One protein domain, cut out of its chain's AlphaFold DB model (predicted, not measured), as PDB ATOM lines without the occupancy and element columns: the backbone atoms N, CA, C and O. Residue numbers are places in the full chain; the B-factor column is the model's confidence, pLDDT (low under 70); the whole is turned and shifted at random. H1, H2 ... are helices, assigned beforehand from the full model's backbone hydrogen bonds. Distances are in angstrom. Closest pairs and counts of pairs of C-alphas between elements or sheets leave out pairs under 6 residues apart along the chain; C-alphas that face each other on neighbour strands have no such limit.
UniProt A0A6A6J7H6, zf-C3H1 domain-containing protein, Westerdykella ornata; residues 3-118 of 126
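Overview. This is residues 3 to 118 of the 126 residues of the protein "zf-C3H1 domain-containing protein" of Westerdykella ornata (UniProt A0A6A6J7H6). Three helices, H5, H6 and H7, make a body with their centres in a triangle, with the short H1 packed on H7 and H2 near it. From this body a loop-rich arm, residues 26 to 57 with the short H3 and H4, runs out and folds back, and makes much of the length. The printed part has 116 residues with seven named helices, H1 to H7 in order, and no named strand, an all helix domain. It is loose, with a radius of gyration of the C-alphas of 17.2 A, and elongated, spanning 49 by 31 by 27 A.

Arrangement. H1, residues 3 to 7, and H2, residues 11 to 14, are close but not clearly touching, the closest C-alphas being Tyr 5 and Tyr 11, 6.7 A apart. H3, residues 36 to 39, and H4, residues 54 to 57, are also close but not clearly touching, C-alphas 38 and 54 being closest at 7.6 A. The hub is H7, residues 102 to 117. It touches H1 with residues 110 to 114 alone, C-alphas 7 and 110 being closest at 5.0 A. H5, residues 61 to 70, touches H7 at a shallow tilt of 10 degrees, the same way, closest at C-alphas 61 and 102, 5.0 A. H6, residues 77 to 96, and H7 form a helical hairpin; they touch, closest at C-alphas 94 and 105, 7.0 A, and run opposite ways at a tilt of 36 degrees, only just steep. Every O i to N i+4 pair is within hydrogen-bond range in H5, H6 and H7; H1 has 0 of 1, with 1 of 2 O i to N i+3 pairs, and H2, H3 and H4 are too short for an i+4 pair.

Along the chain. H1 begins at C-alpha 3, (20.206, 6.411, 18.131). H5 is 14.3 A long, H6 29.0 A and H7 22.6 A, ending at C-alpha 117, (21.452, 8.043, 35.601).

Size, cuts and confidence. The C-alphas of Gly 42 and Glu 78, the two farthest apart, are 52.3 A apart. The printed part has no cut. The links H2 to H3 and H3 to H4 are long. No printed residue is under 70 in pLDDT.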
ATOM      1  N   LYS A   3      20.743   5.122  17.646       85.50
ATOM      2  CA  LYS A   3      20.206   6.411  18.131       85.50
ATOM      3  C   LYS A   3      20.512   6.721  19.606       85.50
ATOM      4  O   LYS A   3      20.326   7.862  20.021       85.50
ATOM      5  N   SER A   4      20.943   5.744  20.410       88.94
ATOM      6  CA  SER A   4      21.300   5.990  21.810       88.94
ATOM      7  C   SER A   4      22.619   6.748  21.960       88.94
ATOM      8  O   SER A   4      22.790   7.441  22.958       88.94
ATOM      9  N   TYR A   5      23.512   6.701  20.960       92.38
ATOM     10  CA  TYR A   5      24.783   7.438  20.999       92.38
ATOM     11  C   TYR A   5      24.589   8.953  21.170       92.38
ATOM     12  O   TYR A   5      25.452   9.624  21.723       92.38
ATOM     13  N   ARG A   6      23.404   9.476  20.822       94.00
ATOM     14  CA  ARG A   6      22.970  10.863  21.076       94.00
ATOM     15  C   ARG A   6      23.109  11.305  22.537       94.00
ATOM     16  O   ARG A   6      23.190  12.495  22.806       94.00
ATOM     17  N   TYR A   7      23.126  10.366  23.482       93.94
ATOM     18  CA  TYR A   7      23.274  10.661  24.908       93.94
ATOM     19  C   TYR A   7      24.724  10.611  25.405       93.94
ATOM     20  O   TYR A   7      24.952  10.855  26.588       93.94
ATOM     21  N   HIS A   8      25.700  10.313  24.545       94.19
ATOM     22  CA  HIS A   8      27.117  10.311  24.906       94.19
ATOM     23  C   HIS A   8      27.634  11.755  25.080       94.19
ATOM     24  O   HIS A   8      27.188  12.644  24.346       94.19
ATOM     25  N   PRO A   9      28.552  12.043  26.024       93.88
ATOM     26  CA  PRO A   9      29.091  13.388  26.245       93.88
ATOM     27  C   PRO A   9      29.774  13.969  25.007       93.88
ATOM     28  O   PRO A   9      29.586  15.145  24.707       93.88
ATOM     29  N   ASN A  10      30.476  13.136  24.238       93.56
ATOM     30  CA  ASN A  10      31.207  13.592  23.053       93.56
ATOM     31  C   ASN A  10      30.337  13.666  21.791       93.56
ATOM     32  O   ASN A  10      30.817  14.076  20.742       93.56
ATOM     33  N   TYR A  11      29.048  13.316  21.863       93.94
ATOM     34  CA  TYR A  11      28.196  13.199  20.678       93.94
ATOM     35  C   TYR A  11      28.182  14.462  19.801       93.94
ATOM     36  O   TYR A  11      28.289  14.371  18.581       93.94
ATOM     37  N   SER A  12      28.072  15.648  20.407       90.12
ATOM     38  CA  SER A  12      28.046  16.920  19.670       90.12
ATOM     39  C   SER A  12      29.375  17.266  18.992       90.12
ATOM     40  O   SER A  12      29.373  18.068  18.062       90.12
ATOM     41  N   GLN A  13      30.484  16.677  19.447       91.31
ATOM     42  CA  GLN A  13      31.815  16.849  18.864       91.31
ATOM     43  C   GLN A  13      32.094  15.787  17.795       91.31
ATOM     44  O   GLN A  13      32.592  16.112  16.721       91.31
ATOM     45  N   ASP A  14      31.728  14.534  18.068       93.00
ATOM     46  CA  ASP A  14      32.027  13.391  17.201       93.00
ATOM     47  C   ASP A  14      31.138  13.343  15.955       93.00
ATOM     48  O   ASP A  14      31.501  12.751  14.937       93.00
ATOM     49  N   VAL A  15      29.936  13.918  16.034       93.12
ATOM     50  CA  VAL A  15      28.922  13.793  14.989       93.12
ATOM     51  C   VAL A  15      28.723  15.115  14.265       93.12
ATOM     52  O   VAL A  15      28.150  16.069  14.795       93.12
ATOM     53  N   ALA A  16      29.113  15.139  12.991       90.44
ATOM     54  CA  ALA A  16      28.845  16.262  12.102       90.44
ATOM     55  C   ALA A  16      27.334  16.566  12.027       90.44
ATOM     56  O   ALA A  16      26.507  15.676  11.807       90.44
ATOM     57  N   GLY A  17      26.973  17.838  12.219       88.25
ATOM     58  CA  GLY A  17      25.576  18.285  12.293       88.25
ATOM     59  C   GLY A  17      24.875  17.990  13.629       88.25
ATOM     60  O   GLY A  17      23.690  18.300  13.773       88.25
ATOM     61  N   GLY A  18      25.585  17.412  14.605       93.25
ATOM     62  CA  GLY A  18      25.104  17.194  15.964       93.25
ATOM     63  C   GLY A  18      23.833  16.347  16.028       93.25
ATOM     64  O   GLY A  18      23.704  15.289  15.407       93.25
ATOM     65  N   PHE A  19      22.855  16.807  16.800       94.50
ATOM     66  CA  PHE A  19      21.587  16.108  17.003       94.50
ATOM     67  C   PHE A  19      20.660  16.156  15.791       94.50
ATOM     68  O   PHE A  19      19.695  15.399  15.769       94.50
ATOM     69  N   LEU A  20      20.956  16.976  14.780       92.81
ATOM     70  CA  LEU A  20      20.242  17.004  13.498       92.81
ATOM     71  C   LEU A  20      20.930  16.147  12.416       92.81
ATOM     72  O   LEU A  20      20.557  16.208  11.245       92.81
ATOM     73  N   SER A  21      21.930  15.345  12.796       91.56
ATOM     74  CA  SER A  21      22.622  14.420  11.896       91.56
ATOM     75  C   SER A  21      21.679  13.382  11.286       91.56
ATOM     76  O   SER A  21      20.951  12.694  12.004       91.56
ATOM     77  N   LEU A  22      21.776  13.182   9.970       89.94
ATOM     78  CA  LEU A  22      21.043  12.136   9.245       89.94
ATOM     79  C   LEU A  22      21.416  10.712   9.684       89.94
ATOM     80  O   LEU A  22      20.635   9.791   9.478       89.94
ATOM     81  N   THR A  23      22.573  10.510  10.310       88.12
ATOM     82  CA  THR A  23      23.006   9.174  10.743       88.12
ATOM     83  C   THR A  23      22.279   8.726  12.009       88.12
ATOM     84  O   THR A  23      21.879   7.572  12.138       88.12
ATOM     85  N   TYR A  24      22.086   9.643  12.957       90.25
ATOM     86  CA  TYR A  24      21.587   9.323  14.301       90.25
ATOM     87  C   TYR A  24      20.189   9.885  14.586       90.25
ATOM     88  O   TYR A  24      19.495   9.412  15.490       90.25
ATOM     89  N   SER A  25      19.753  10.859  13.791       91.31
ATOM     90  CA  SER A  25      18.505  11.595  13.948       91.31
ATOM     91  C   SER A  25      17.871  11.845  12.578       91.31
ATOM     92  O   SER A  25      17.925  12.936  12.016       91.31
ATOM     93  N   HIS A  26      17.239  10.804  12.042       92.12
ATOM     94  CA  HIS A  26      16.560  10.843  10.751       92.12
ATOM     95  C   HIS A  26      15.120  10.344  10.832       92.12
ATOM     96  O   HIS A  26      14.707   9.683  11.795       92.12
ATOM     97  N   GLN A  27      14.401  10.634   9.753       91.38
ATOM     98  CA  GLN A  27      13.079  10.120   9.415       91.38
ATOM     99  C   GLN A  27      13.122   9.166   8.212       91.38
ATOM    100  O   GLN A  27      12.076   8.877   7.651       91.38
ATOM    101  N   ILE A  28      14.316   8.689   7.824       92.81
ATOM    102  CA  ILE A  28      14.461   7.675   6.769       92.81
ATOM    103  C   ILE A  28      13.591   6.459   7.097       92.81
ATOM    104  O   ILE A  28      13.772   5.840   8.149       92.81
ATOM    105  N   ASP A  29      12.693   6.146   6.175       92.69
ATOM    106  CA  ASP A  29      11.917   4.921   6.111       92.69
ATOM    107  C   ASP A  29      12.658   3.919   5.207       92.69
ATOM    108  O   ASP A  29      12.802   4.184   4.010       92.69
ATOM    109  N   PRO A  30      13.182   2.805   5.748       92.12
ATOM    110  CA  PRO A  30      13.909   1.817   4.956       92.12
ATOM    111  C   PRO A  30      13.013   1.050   3.970       92.12
ATOM    112  O   PRO A  30      13.529   0.528   2.985       92.12
ATOM    113  N   GLU A  31      11.697   1.013   4.197       95.06
ATOM    114  CA  GLU A  31      10.743   0.292   3.346       95.06
ATOM    115  C   GLU A  31      10.238   1.159   2.181       95.06
ATOM    116  O   GLU A  31       9.629   0.656   1.234       95.06
ATOM    117  N   LYS A  32      10.504   2.473   2.218       95.56
ATOM    118  CA  LYS A  32      10.081   3.423   1.187       95.56
ATOM    119  C   LYS A  32      11.230   3.737   0.215       95.56
ATOM    120  O   LYS A  32      12.232   4.335   0.624       95.56
ATOM    121  N   PRO A  33      11.098   3.427  -1.090       95.50
ATOM    122  CA  PRO A  33      12.146   3.719  -2.061       95.50
ATOM    123  C   PRO A  33      12.374   5.225  -2.220       95.50
ATOM    124  O   PRO A  33      11.461   6.041  -2.073       95.50
ATOM    125  N   LEU A  34      13.608   5.594  -2.566       96.69
ATOM    126  CA  LEU A  34      13.970   6.977  -2.868       96.69
ATOM    127  C   LEU A  34      13.200   7.512  -4.078       96.69
ATOM    128  O   LEU A  34      12.920   6.783  -5.031       96.69
ATOM    129  N   CYS A  35      12.916   8.815  -4.070       97.56
ATOM    130  CA  CYS A  35      12.441   9.507  -5.259       97.56
ATOM    131  C   CYS A  35      13.449   9.311  -6.403       97.56
ATOM    132  O   CYS A  35      14.607   9.714  -6.295       97.56
ATOM    133  N   ARG A  36      13.006   8.717  -7.520       95.75
ATOM    134  CA  ARG A  36      13.884   8.404  -8.663       95.75
ATOM    135  C   ARG A  36      14.593   9.635  -9.224       95.75
ATOM    136  O   ARG A  36      15.758   9.538  -9.585       95.75
ATOM    137  N   PHE A  37      13.906  10.775  -9.280       96.25
ATOM    138  CA  PHE A  37      14.477  12.023  -9.792       96.25
ATOM    139  C   PHE A  37      15.580  12.563  -8.884       96.25
ATOM    140  O   PHE A  37      16.638  12.943  -9.375       96.25
ATOM    141  N   GLU A  38      15.365  12.549  -7.567       96.25
ATOM    142  CA  GLU A  38      16.400  12.971  -6.620       96.25
ATOM    143  C   GLU A  38      17.567  11.982  -6.575       96.25
ATOM    144  O   GLU A  38      18.720  12.395  -6.483       96.25
ATOM    145  N   ALA A  39      17.290  10.682  -6.702       94.69
ATOM    146  CA  ALA A  39      18.315   9.641  -6.707       94.69
ATOM    147  C   ALA A  39      19.313   9.778  -7.873       94.69
ATOM    148  O   ALA A  39      20.463   9.371  -7.734       94.69
ATOM    149  N   VAL A  40      18.901  10.376  -8.998       95.62
ATOM    150  CA  VAL A  40      19.784  10.681 -10.141       95.62
ATOM    151  C   VAL A  40      20.365  12.103 -10.101       95.62
ATOM    152  O   VAL A  40      20.952  12.554 -11.080       95.62
ATOM    153  N   GLY A  41      20.211  12.818  -8.981       94.38
ATOM    154  CA  GLY A  41      20.750  14.168  -8.776       94.38
ATOM    155  C   GLY A  41      19.861  15.310  -9.280       94.38
ATOM    156  O   GLY A  41      20.300  16.458  -9.298       94.38
ATOM    157  N   GLY A  42      18.627  15.020  -9.695       95.62
ATOM    158  CA  GLY A  42      17.643  16.031 -10.078       95.62
ATOM    159  C   GLY A  42      16.854  16.592  -8.890       95.62
ATOM    160  O   GLY A  42      16.954  16.120  -7.761       95.62
ATOM    161  N   THR A  43      16.003  17.580  -9.166       95.06
ATOM    162  CA  THR A  43      15.017  18.101  -8.206       95.06
ATOM    163  C   THR A  43      13.636  17.578  -8.574       95.06
ATOM    164  O   THR A  43      13.203  17.722  -9.717       95.06
ATOM    165  N   CYS A  44      12.921  16.994  -7.614       96.00
ATOM    166  CA  CYS A  44      11.535  16.599  -7.827       96.00
ATOM    167  C   CYS A  44      10.578  17.750  -7.487       96.00
ATOM    168  O   CYS A  44      10.608  18.284  -6.377       96.00
ATOM    169  N   ASN A  45       9.715  18.104  -8.441       94.50
ATOM    170  CA  ASN A  45       8.709  19.164  -8.297       94.50
ATOM    171  C   ASN A  45       7.272  18.622  -8.235       94.50
ATOM    172  O   ASN A  45       6.331  19.409  -8.229       94.50
ATOM    173  N   ASP A  46       7.099  17.299  -8.226       95.06
ATOM    174  CA  ASP A  46       5.784  16.669  -8.144       95.06
ATOM    175  C   ASP A  46       5.283  16.695  -6.688       95.06
ATOM    176  O   ASP A  46       5.896  16.055  -5.826       95.06
ATOM    177  N   PRO A  47       4.195  17.428  -6.382       90.81
ATOM    178  CA  PRO A  47       3.647  17.486  -5.030       90.81
ATOM    179  C   PRO A  47       2.992  16.170  -4.583       90.81
ATOM    180  O   PRO A  47       2.758  16.002  -3.390       90.81
ATOM    181  N   HIS A  48       2.713  15.246  -5.508       95.12
ATOM    182  CA  HIS A  48       2.127  13.932  -5.234       95.12
ATOM    183  C   HIS A  48       3.141  12.798  -5.434       95.12
ATOM    184  O   HIS A  48       2.758  11.656  -5.670       95.12
ATOM    185  N   CYS A  49       4.443  13.095  -5.362       94.81
ATOM    186  CA  CYS A  49       5.461  12.068  -5.517       94.81
ATOM    187  C   CYS A  49       5.398  11.058  -4.362       94.81
ATOM    188  O   CYS A  49       5.630  11.389  -3.201       94.81
ATOM    189  N   ASP A  50       5.178   9.790  -4.702       94.44
ATOM    190  CA  ASP A  50       5.158   8.699  -3.723       94.44
ATOM    191  C   ASP A  50       6.560   8.271  -3.263       94.44
ATOM    192  O   ASP A  50       6.698   7.416  -2.390       94.44
ATOM    193  N   GLY A  51       7.623   8.844  -3.835       95.69
ATOM    194  CA  GLY A  51       9.005   8.562  -3.450       95.69
ATOM    195  C   GLY A  51       9.380   9.161  -2.092       95.69
ATOM    196  O   GLY A  51       8.742  10.076  -1.580       95.69
ATOM    197  N   GLN A  52      10.431   8.634  -1.470       96.56
ATOM    198  CA  GLN A  52      11.043   9.253  -0.298       96.56
ATOM    199  C   GLN A  52      12.039  10.337  -0.727       96.56
ATOM    200  O   GLN A  52      12.993  10.042  -1.449       96.56
ATOM    201  N   HIS A  53      11.841  11.572  -0.260       96.25
ATOM    202  CA  HIS A  53      12.704  12.707  -0.597       96.25
ATOM    203  C   HIS A  53      13.799  12.948   0.445       96.25
ATOM    204  O   HIS A  53      13.552  12.881   1.651       96.25
ATOM    205  N   PHE A  54      14.998  13.343   0.011       93.31
ATOM    206  CA  PHE A  54      16.118  13.637   0.922       93.31
ATOM    207  C   PHE A  54      15.802  14.766   1.910       93.31
ATOM    208  O   PHE A  54      16.262  14.752   3.054       93.31
ATOM    209  N   ARG A  55      14.989  15.746   1.495       90.94
ATOM    210  CA  ARG A  55      14.544  16.847   2.367       90.94
ATOM    211  C   ARG A  55      13.671  16.360   3.529       90.94
ATOM    212  O   ARG A  55      13.757  16.915   4.618       90.94
ATOM    213  N   GLU A  56      12.880  15.312   3.306       91.50
ATOM    214  CA  GLU A  56      11.958  14.727   4.290       91.50
ATOM    215  C   GLU A  56      12.663  13.752   5.237       91.50
ATOM    216  O   GLU A  56      12.231  13.574   6.375       91.50
ATOM    217  N   MET A  57      13.791  13.173   4.811       93.00
ATOM    218  CA  MET A  57      14.620  12.308   5.657       93.00
ATOM    219  C   MET A  57      15.231  13.040   6.851       93.00
ATOM    220  O   MET A  57      15.521  12.415   7.877       93.00
ATOM    221  N   LYS A  58      15.452  14.354   6.734       92.38
ATOM    222  CA  LYS A  58      15.950  15.177   7.838       92.38
ATOM    223  C   LYS A  58      14.894  15.247   8.934       92.38
ATOM    224  O   LYS A  58      13.713  15.442   8.660       92.38
ATOM    225  N   ILE A  59      15.305  15.100  10.191       93.50
ATOM    226  CA  ILE A  59      14.400  15.346  11.315       93.50
ATOM    227  C   ILE A  59      14.230  16.855  11.528       93.50
ATOM    228  O   ILE A  59      15.188  17.617  11.397       93.50
ATOM    229  N   SER A  60      13.022  17.296  11.878       93.44
ATOM    230  CA  SER A  60      12.832  18.657  12.384       93.44
ATOM    231  C   SER A  60      13.306  18.766  13.835       93.44
ATOM    232  O   SER A  60      13.311  17.776  14.572       93.44
ATOM    233  N   GLY A  61      13.653  19.981  14.267       93.38
ATOM    234  CA  GLY A  61      14.004  20.250  15.664       93.38
ATOM    235  C   GLY A  61      12.919  19.775  16.632       93.38
ATOM    236  O   GLY A  61      13.207  19.023  17.555       93.38
ATOM    237  N   ASP A  62      11.656  20.098  16.362       93.38
ATOM    238  CA  ASP A  62      10.543  19.707  17.234       93.38
ATOM    239  C   ASP A  62      10.408  18.185  17.368       93.38
ATOM    240  O   ASP A  62      10.294  17.662  18.477       93.38
ATOM    241  N   LYS A  63      10.490  17.443  16.252       94.06
ATOM    242  CA  LYS A  63      10.421  15.974  16.281       94.06
ATOM    243  C   LYS A  63      11.609  15.368  17.026       94.06
ATOM    244  O   LYS A  63      11.429  14.401  17.765       94.06
ATOM    245  N   LEU A  64      12.806  15.931  16.860       95.06
ATOM    246  CA  LEU A  64      13.990  15.530  17.620       95.06
ATOM    247  C   LEU A  64      13.755  15.704  19.125       95.06
ATOM    248  O   LEU A  64      13.980  14.767  19.889       95.06
ATOM    249  N   LEU A  65      13.286  16.876  19.550       94.81
ATOM    250  CA  LEU A  65      13.076  17.176  20.966       94.81
ATOM    251  C   LEU A  65      12.007  16.272  21.589       94.81
ATOM    252  O   LEU A  65      12.202  15.773  22.697       94.81
ATOM    253  N   VAL A  66      10.932  15.967  20.854       94.06
ATOM    254  CA  VAL A  66       9.926  14.976  21.275       94.06
ATOM    255  C   VAL A  66      10.549  13.585  21.441       94.06
ATOM    256  O   VAL A  66      10.303  12.921  22.451       94.06
ATOM    257  N   GLN A  67      11.389  13.137  20.500       93.25
ATOM    258  CA  GLN A  67      12.075  11.843  20.620       93.25
ATOM    259  C   GLN A  67      13.002  11.783  21.838       93.25
ATOM    260  O   GLN A  67      13.068  10.754  22.504       93.25
ATOM    261  N   LEU A  68      13.735  12.861  22.130       93.69
ATOM    262  CA  LEU A  68      14.648  12.894  23.273       93.69
ATOM    263  C   LEU A  68      13.894  12.970  24.603       93.69
ATOM    264  O   LEU A  68      14.284  12.292  25.549       93.69
ATOM    265  N   GLY A  69      12.811  13.747  24.671       91.19
ATOM    266  CA  GLY A  69      12.018  13.912  25.889       91.19
ATOM    267  C   GLY A  69      11.217  12.668  26.284       91.19
ATOM    268  O   GLY A  69      11.077  12.379  27.470       91.19
ATOM    269  N   THR A  70      10.729  11.902  25.303       90.94
ATOM    270  CA  THR A  70       9.956  10.666  25.546       90.94
ATOM    271  C   THR A  70      10.828   9.451  25.867       90.94
ATOM    272  O   THR A  70      10.321   8.459  26.390       90.94
ATOM    273  N   ALA A  71      12.140   9.525  25.626       90.62
ATOM    274  CA  ALA A  71      13.110   8.480  25.952       90.62
ATOM    275  C   ALA A  71      13.450   8.441  27.457       90.62
ATOM    276  O   ALA A  71      14.606   8.577  27.862       90.62
ATOM    277  N   ASN A  72      12.423   8.254  28.285       92.75
ATOM    278  CA  ASN A  72      12.514   8.215  29.739       92.75
ATOM    279  C   ASN A  72      13.368   7.012  30.202       92.75
ATOM    280  O   ASN A  72      13.046   5.872  29.854       92.75
ATOM    281  N   PRO A  73      14.461   7.234  30.957       92.81
ATOM    282  CA  PRO A  73      15.337   6.167  31.431       92.81
ATOM    283  C   PRO A  73      14.863   5.483  32.727       92.81
ATOM    284  O   PRO A  73      15.489   4.510  33.143       92.81
ATOM    285  N   GLY A  74      13.796   5.969  33.374       93.12
ATOM    286  CA  GLY A  74      13.285   5.433  34.636       93.12
ATOM    287  C   GLY A  74      12.740   4.006  34.508       93.12
ATOM    288  O   GLY A  74      11.924   3.703  33.624       93.12
ATOM    289  N   LYS A  75      13.173   3.122  35.413       92.38
ATOM    290  CA  LYS A  75      12.764   1.713  35.460       92.38
ATOM    291  C   LYS A  75      11.476   1.533  36.264       92.38
ATOM    292  O   LYS A  75      10.637   0.732  35.854       92.38
ATOM    293  N   THR A  76      11.281   2.307  37.335       95.50
ATOM    294  CA  THR A  76      10.041   2.288  38.138       95.50
ATOM    295  C   THR A  76       9.084   3.433  37.771       95.50
ATOM    296  O   THR A  76       9.506   4.419  37.157       95.50
ATOM    297  N   PRO A  77       7.784   3.347  38.117       96.62
ATOM    298  CA  PRO A  77       6.846   4.459  37.950       96.62
ATOM    299  C   PRO A  77       7.314   5.751  38.634       96.62
ATOM    300  O   PRO A  77       7.186   6.833  38.063       96.62
ATOM    301  N   GLU A  78       7.913   5.634  39.817       97.25
ATOM    302  CA  GLU A  78       8.426   6.757  40.602       97.25
ATOM    303  C   GLU A  78       9.616   7.410  39.897       97.25
ATOM    304  O   GLU A  78       9.632   8.626  39.718       97.25
ATOM    305  N   GLU A  79      10.579   6.616  39.418       96.19
ATOM    306  CA  GLU A  79      11.719   7.124  38.644       96.19
ATOM    307  C   GLU A  79      11.265   7.792  37.343       96.19
ATOM    308  O   GLU A  79      11.787   8.838  36.955       96.19
ATOM    309  N   ARG A  80      10.259   7.223  36.666       95.88
ATOM    310  CA  ARG A  80       9.692   7.824  35.453       95.88
ATOM    311  C   ARG A  80       9.050   9.172  35.745       95.88
ATOM    312  O   ARG A  80       9.198  10.090  34.939       95.88
ATOM    313  N   GLN A  81       8.358   9.293  36.875       97.31
ATOM    314  CA  GLN A  81       7.765  10.552  37.306       97.31
ATOM    315  C   GLN A  81       8.845  11.584  37.650       97.31
ATOM    316  O   GLN A  81       8.795  12.702  37.142       97.31
ATOM    317  N   GLN A  82       9.869  11.187  38.411       97.38
ATOM    318  CA  GLN A  82      11.018  12.041  38.732       97.38
ATOM    319  C   GLN A  82      11.722  12.549  37.469       97.38
ATOM    320  O   GLN A  82      12.017  13.740  37.364       97.38
ATOM    321  N   TRP A  83      11.932  11.673  36.478       97.06
ATOM    322  CA  TRP A  83      12.468  12.062  35.176       97.06
ATOM    323  C   TRP A  83      11.626  13.162  34.530       97.06
ATOM    324  O   TRP A  83      12.171  14.202  34.154       97.06
ATOM    325  N   ASN A  84      10.313  12.939  34.420       97.12
ATOM    326  CA  ASN A  84       9.393  13.867  33.767       97.12
ATOM    327  C   ASN A  84       9.372  15.230  34.468       97.12
ATOM    328  O   ASN A  84       9.340  16.262  33.798       97.12
ATOM    329  N   ASP A  85       9.394  15.247  35.798       97.69
ATOM    330  CA  ASP A  85       9.354  16.486  36.567       97.69
ATOM    331  C   ASP A  85      10.661  17.272  36.457       97.69
ATOM    332  O   ASP A  85      10.623  18.471  36.176       97.69
ATOM    333  N   GLY A  86      11.820  16.615  36.547       97.75
ATOM    334  CA  GLY A  86      13.093  17.303  36.320       97.75
ATOM    335  C   GLY A  86      13.283  17.746  34.864       97.75
ATOM    336  O   GLY A  86      13.774  18.848  34.622       97.75
ATOM    337  N   LEU A  87      12.793  16.981  33.879       97.56
ATOM    338  CA  LEU A  87      12.831  17.393  32.472       97.56
ATOM    339  C   LEU A  87      12.012  18.673  32.241       97.56
ATOM    340  O   LEU A  87      12.453  19.562  31.512       97.56
ATOM    341  N   LYS A  88      10.843  18.815  32.888       97.19
ATOM    342  CA  LYS A  88      10.060  20.063  32.832       97.19
ATOM    343  C   LYS A  88      10.876  21.255  33.332       97.19
ATOM    344  O   LYS A  88      10.827  22.305  32.691       97.19
ATOM    345  N   LEU A  89      11.625  21.094  34.425       97.88
ATOM    346  CA  LEU A  89      12.477  22.151  34.983       97.88
ATOM    347  C   LEU A  89      13.603  22.539  34.015       97.88
ATOM    348  O   LEU A  89      13.789  23.723  33.742       97.88
ATOM    349  N   VAL A  90      14.284  21.559  33.411       97.25
ATOM    350  CA  VAL A  90      15.317  21.810  32.385       97.25
ATOM    351  C   VAL A  90      14.742  22.620  31.220       97.25
ATOM    352  O   VAL A  90      15.308  23.636  30.817       97.25
ATOM    353  N   LEU A  91      13.571  22.233  30.708       95.50
ATOM    354  CA  LEU A  91      12.908  22.944  29.610       95.50
ATOM    355  C   LEU A  91      12.405  24.342  30.010       95.50
ATOM    356  O   LEU A  91      12.307  25.232  29.163       95.50
ATOM    357  N   GLN A  92      12.034  24.563  31.273       96.56
ATOM    358  CA  GLN A  92      11.694  25.896  31.784       96.56
ATOM    359  C   GLN A  92      12.931  26.799  31.841       96.56
ATOM    360  O   GLN A  92      12.875  27.932  31.364       96.56
ATOM    361  N   GLU A  93      14.060  26.284  32.328       96.75
ATOM    362  CA  GLU A  93      15.321  27.025  32.390       96.75
ATOM    363  C   GLU A  93      15.851  27.403  31.004       96.75
ATOM    364  O   GLU A  93      16.261  28.543  30.780       96.75
ATOM    365  N   LEU A  94      15.776  26.486  30.039       95.62
ATOM    366  CA  LEU A  94      16.129  26.761  28.644       95.62
ATOM    367  C   LEU A  94      15.286  27.891  28.043       95.62
ATOM    368  O   LEU A  94      15.824  28.796  27.399       95.62
ATOM    369  N   ARG A  95      13.971  27.878  28.307       94.38
ATOM    370  CA  ARG A  95      13.053  28.946  27.888       94.38
ATOM    371  C   ARG A  95      13.407  30.282  28.536       94.38
ATOM    372  O   ARG A  95      13.466  31.286  27.833       94.38
ATOM    373  N   ARG A  96      13.708  30.292  29.839       96.00
ATOM    374  CA  ARG A  96      14.147  31.492  30.571       96.00
ATOM    375  C   ARG A  96      15.436  32.080  29.987       96.00
ATOM    376  O   ARG A  96      15.561  33.294  29.878       96.00
ATOM    377  N   LYS A  97      16.368  31.223  29.556       95.12
ATOM    378  CA  LYS A  97      17.623  31.609  28.885       95.12
ATOM    379  C   LYS A  97      17.453  31.957  27.399       95.12
ATOM    380  O   LYS A  97      18.440  32.257  26.738       95.12
ATOM    381  N   SER A  98      16.228  31.934  26.866       93.62
ATOM    382  CA  SER A  98      15.927  32.182  25.446       93.62
ATOM    383  C   SER A  98      16.686  31.274  24.469       93.62
ATOM    384  O   SER A  98      16.925  31.653  23.322       93.62
ATOM    385  N   ILE A  99      17.043  30.058  24.893       92.75
ATOM    386  CA  ILE A  99      17.685  29.076  24.018       92.75
ATOM    387  C   ILE A  99      16.602  28.457  23.133       92.75
ATOM    388  O   ILE A  99      15.680  27.810  23.627       92.75
ATOM    389  N   LYS A 100      16.712  28.680  21.821       92.06
ATOM    390  CA  LYS A 100      15.751  28.196  20.813       92.06
ATOM    391  C   LYS A 100      16.354  27.203  19.820       92.06
ATOM    392  O   LYS A 100      15.613  26.575  19.074       92.06
ATOM    393  N   ASP A 101      17.680  27.077  19.794       94.38
ATOM    394  CA  ASP A 101      18.366  26.162  18.888       94.38
ATOM    395  C   ASP A 101      18.123  24.694  19.301       94.38
ATOM    396  O   ASP A 101      18.407  24.332  20.450       94.38
ATOM    397  N   PRO A 102      17.623  23.828  18.397       94.50
ATOM    398  CA  PRO A 102      17.345  22.434  18.722       94.50
ATOM    399  C   PRO A 102      18.572  21.642  19.179       94.50
ATOM    400  O   PRO A 102      18.424  20.774  20.037       94.50
ATOM    401  N   ASN A 103      19.772  21.925  18.650       94.00
ATOM    402  CA  ASN A 103      20.989  21.251  19.111       94.00
ATOM    403  C   ASN A 103      21.311  21.646  20.555       94.00
ATOM    404  O   ASN A 103      21.547  20.766  21.378       94.00
ATOM    405  N   GLY A 104      21.258  22.938  20.884       94.94
ATOM    406  CA  GLY A 104      21.471  23.427  22.247       94.94
ATOM    407  C   GLY A 104      20.484  22.834  23.254       94.94
ATOM    408  O   GLY A 104      20.887  22.367  24.316       94.94
ATOM    409  N   ILE A 105      19.196  22.770  22.906       96.50
ATOM    410  CA  ILE A 105      18.181  22.135  23.763       96.50
ATOM    411  C   ILE A 105      18.466  20.632  23.915       96.50
ATOM    412  O   ILE A 105      18.395  20.097  25.021       96.50
ATOM    413  N   ALA A 106      18.811  19.941  22.826       96.44
ATOM    414  CA  ALA A 106      19.111  18.514  22.848       96.44
ATOM    415  C   ALA A 106      20.338  18.166  23.710       96.44
ATOM    416  O   ALA A 106      20.308  17.161  24.424       96.44
ATOM    417  N   VAL A 107      21.376  19.014  23.696       95.81
ATOM    418  CA  VAL A 107      22.548  18.897  24.581       95.81
ATOM    419  C   VAL A 107      22.118  18.913  26.046       95.81
ATOM    420  O   VAL A 107      22.514  18.030  26.803       95.81
ATOM    421  N   GLU A 108      21.256  19.850  26.438       96.75
ATOM    422  CA  GLU A 108      20.799  19.960  27.827       96.75
ATOM    423  C   GLU A 108      19.910  18.784  28.256       96.75
ATOM    424  O   GLU A 108      20.034  18.295  29.379       96.75
ATOM    425  N   ILE A 109      19.076  18.248  27.358       96.50
ATOM    426  CA  ILE A 109      18.314  17.018  27.633       96.50
ATOM    427  C   ILE A 109      19.263  15.823  27.825       96.50
ATOM    428  O   ILE A 109      19.073  15.018  28.741       96.50
ATOM    429  N   ALA A 110      20.299  15.699  26.988       95.69
ATOM    430  CA  ALA A 110      21.295  14.636  27.112       95.69
ATOM    431  C   ALA A 110      22.128  14.764  28.402       95.69
ATOM    432  O   ALA A 110      22.336  13.761  29.085       95.69
ATOM    433  N   ASN A 111      22.534  15.985  28.769       95.88
ATOM    434  CA  ASN A 111      23.189  16.305  30.043       95.88
ATOM    435  C   ASN A 111      22.328  15.871  31.233       95.88
ATOM    436  O   ASN A 111      22.793  15.132  32.101       95.88
ATOM    437  N   TYR A 112      21.055  16.269  31.245       97.25
ATOM    438  CA  TYR A 112      20.123  15.900  32.305       97.25
ATOM    439  C   TYR A 112      19.942  14.379  32.414       97.25
ATOM    440  O   TYR A 112      19.945  13.833  33.516       97.25
ATOM    441  N   ARG A 113      19.873  13.662  31.282       95.81
ATOM    442  CA  ARG A 113      19.818  12.190  31.269       95.81
ATOM    443  C   ARG A 113      21.013  11.545  31.962       95.81
ATOM    444  O   ARG A 113      20.820  10.617  32.746       95.81
ATOM    445  N   ARG A 114      22.223  12.023  31.682       95.00
ATOM    446  CA  ARG A 114      23.454  11.521  32.311       95.00
ATOM    447  C   ARG A 114      23.456  11.758  33.818       95.00
ATOM    448  O   ARG A 114      23.687  10.826  34.583       95.00
ATOM    449  N   GLN A 115      23.088  12.967  34.241       95.81
ATOM    450  CA  GLN A 115      22.972  13.327  35.657       95.81
ATOM    451  C   GLN A 115      21.937  12.464  36.388       95.81
ATOM    452  O   GLN A 115      22.211  11.965  37.477       95.81
ATOM    453  N   PHE A 116      20.771  12.245  35.773       95.88
ATOM    454  CA  PHE A 116      19.715  11.399  36.325       95.88
ATOM    455  C   PHE A 116      20.191   9.954  36.532       95.88
ATOM    456  O   PHE A 116      19.955   9.361  37.581       95.88
ATOM    457  N   LEU A 117      20.903   9.399  35.545       94.38
ATOM    458  CA  LEU A 117      21.452   8.043  35.601       94.38
ATOM    459  C   LEU A 117      22.723   7.918  36.450       94.38
ATOM    460  O   LEU A 117      23.121   6.793  36.751       94.38
ATOM    461  N   LYS A 118      23.341   9.046  36.828       94.44
ATOM    462  CA  LYS A 118      24.637   9.124  37.520       94.44
ATOM    463  C   LYS A 118      25.752   8.368  36.784       94.44
ATOM    464  O   LYS A 118      26.632   7.785  37.410       94.44
TER     465      LYS A 118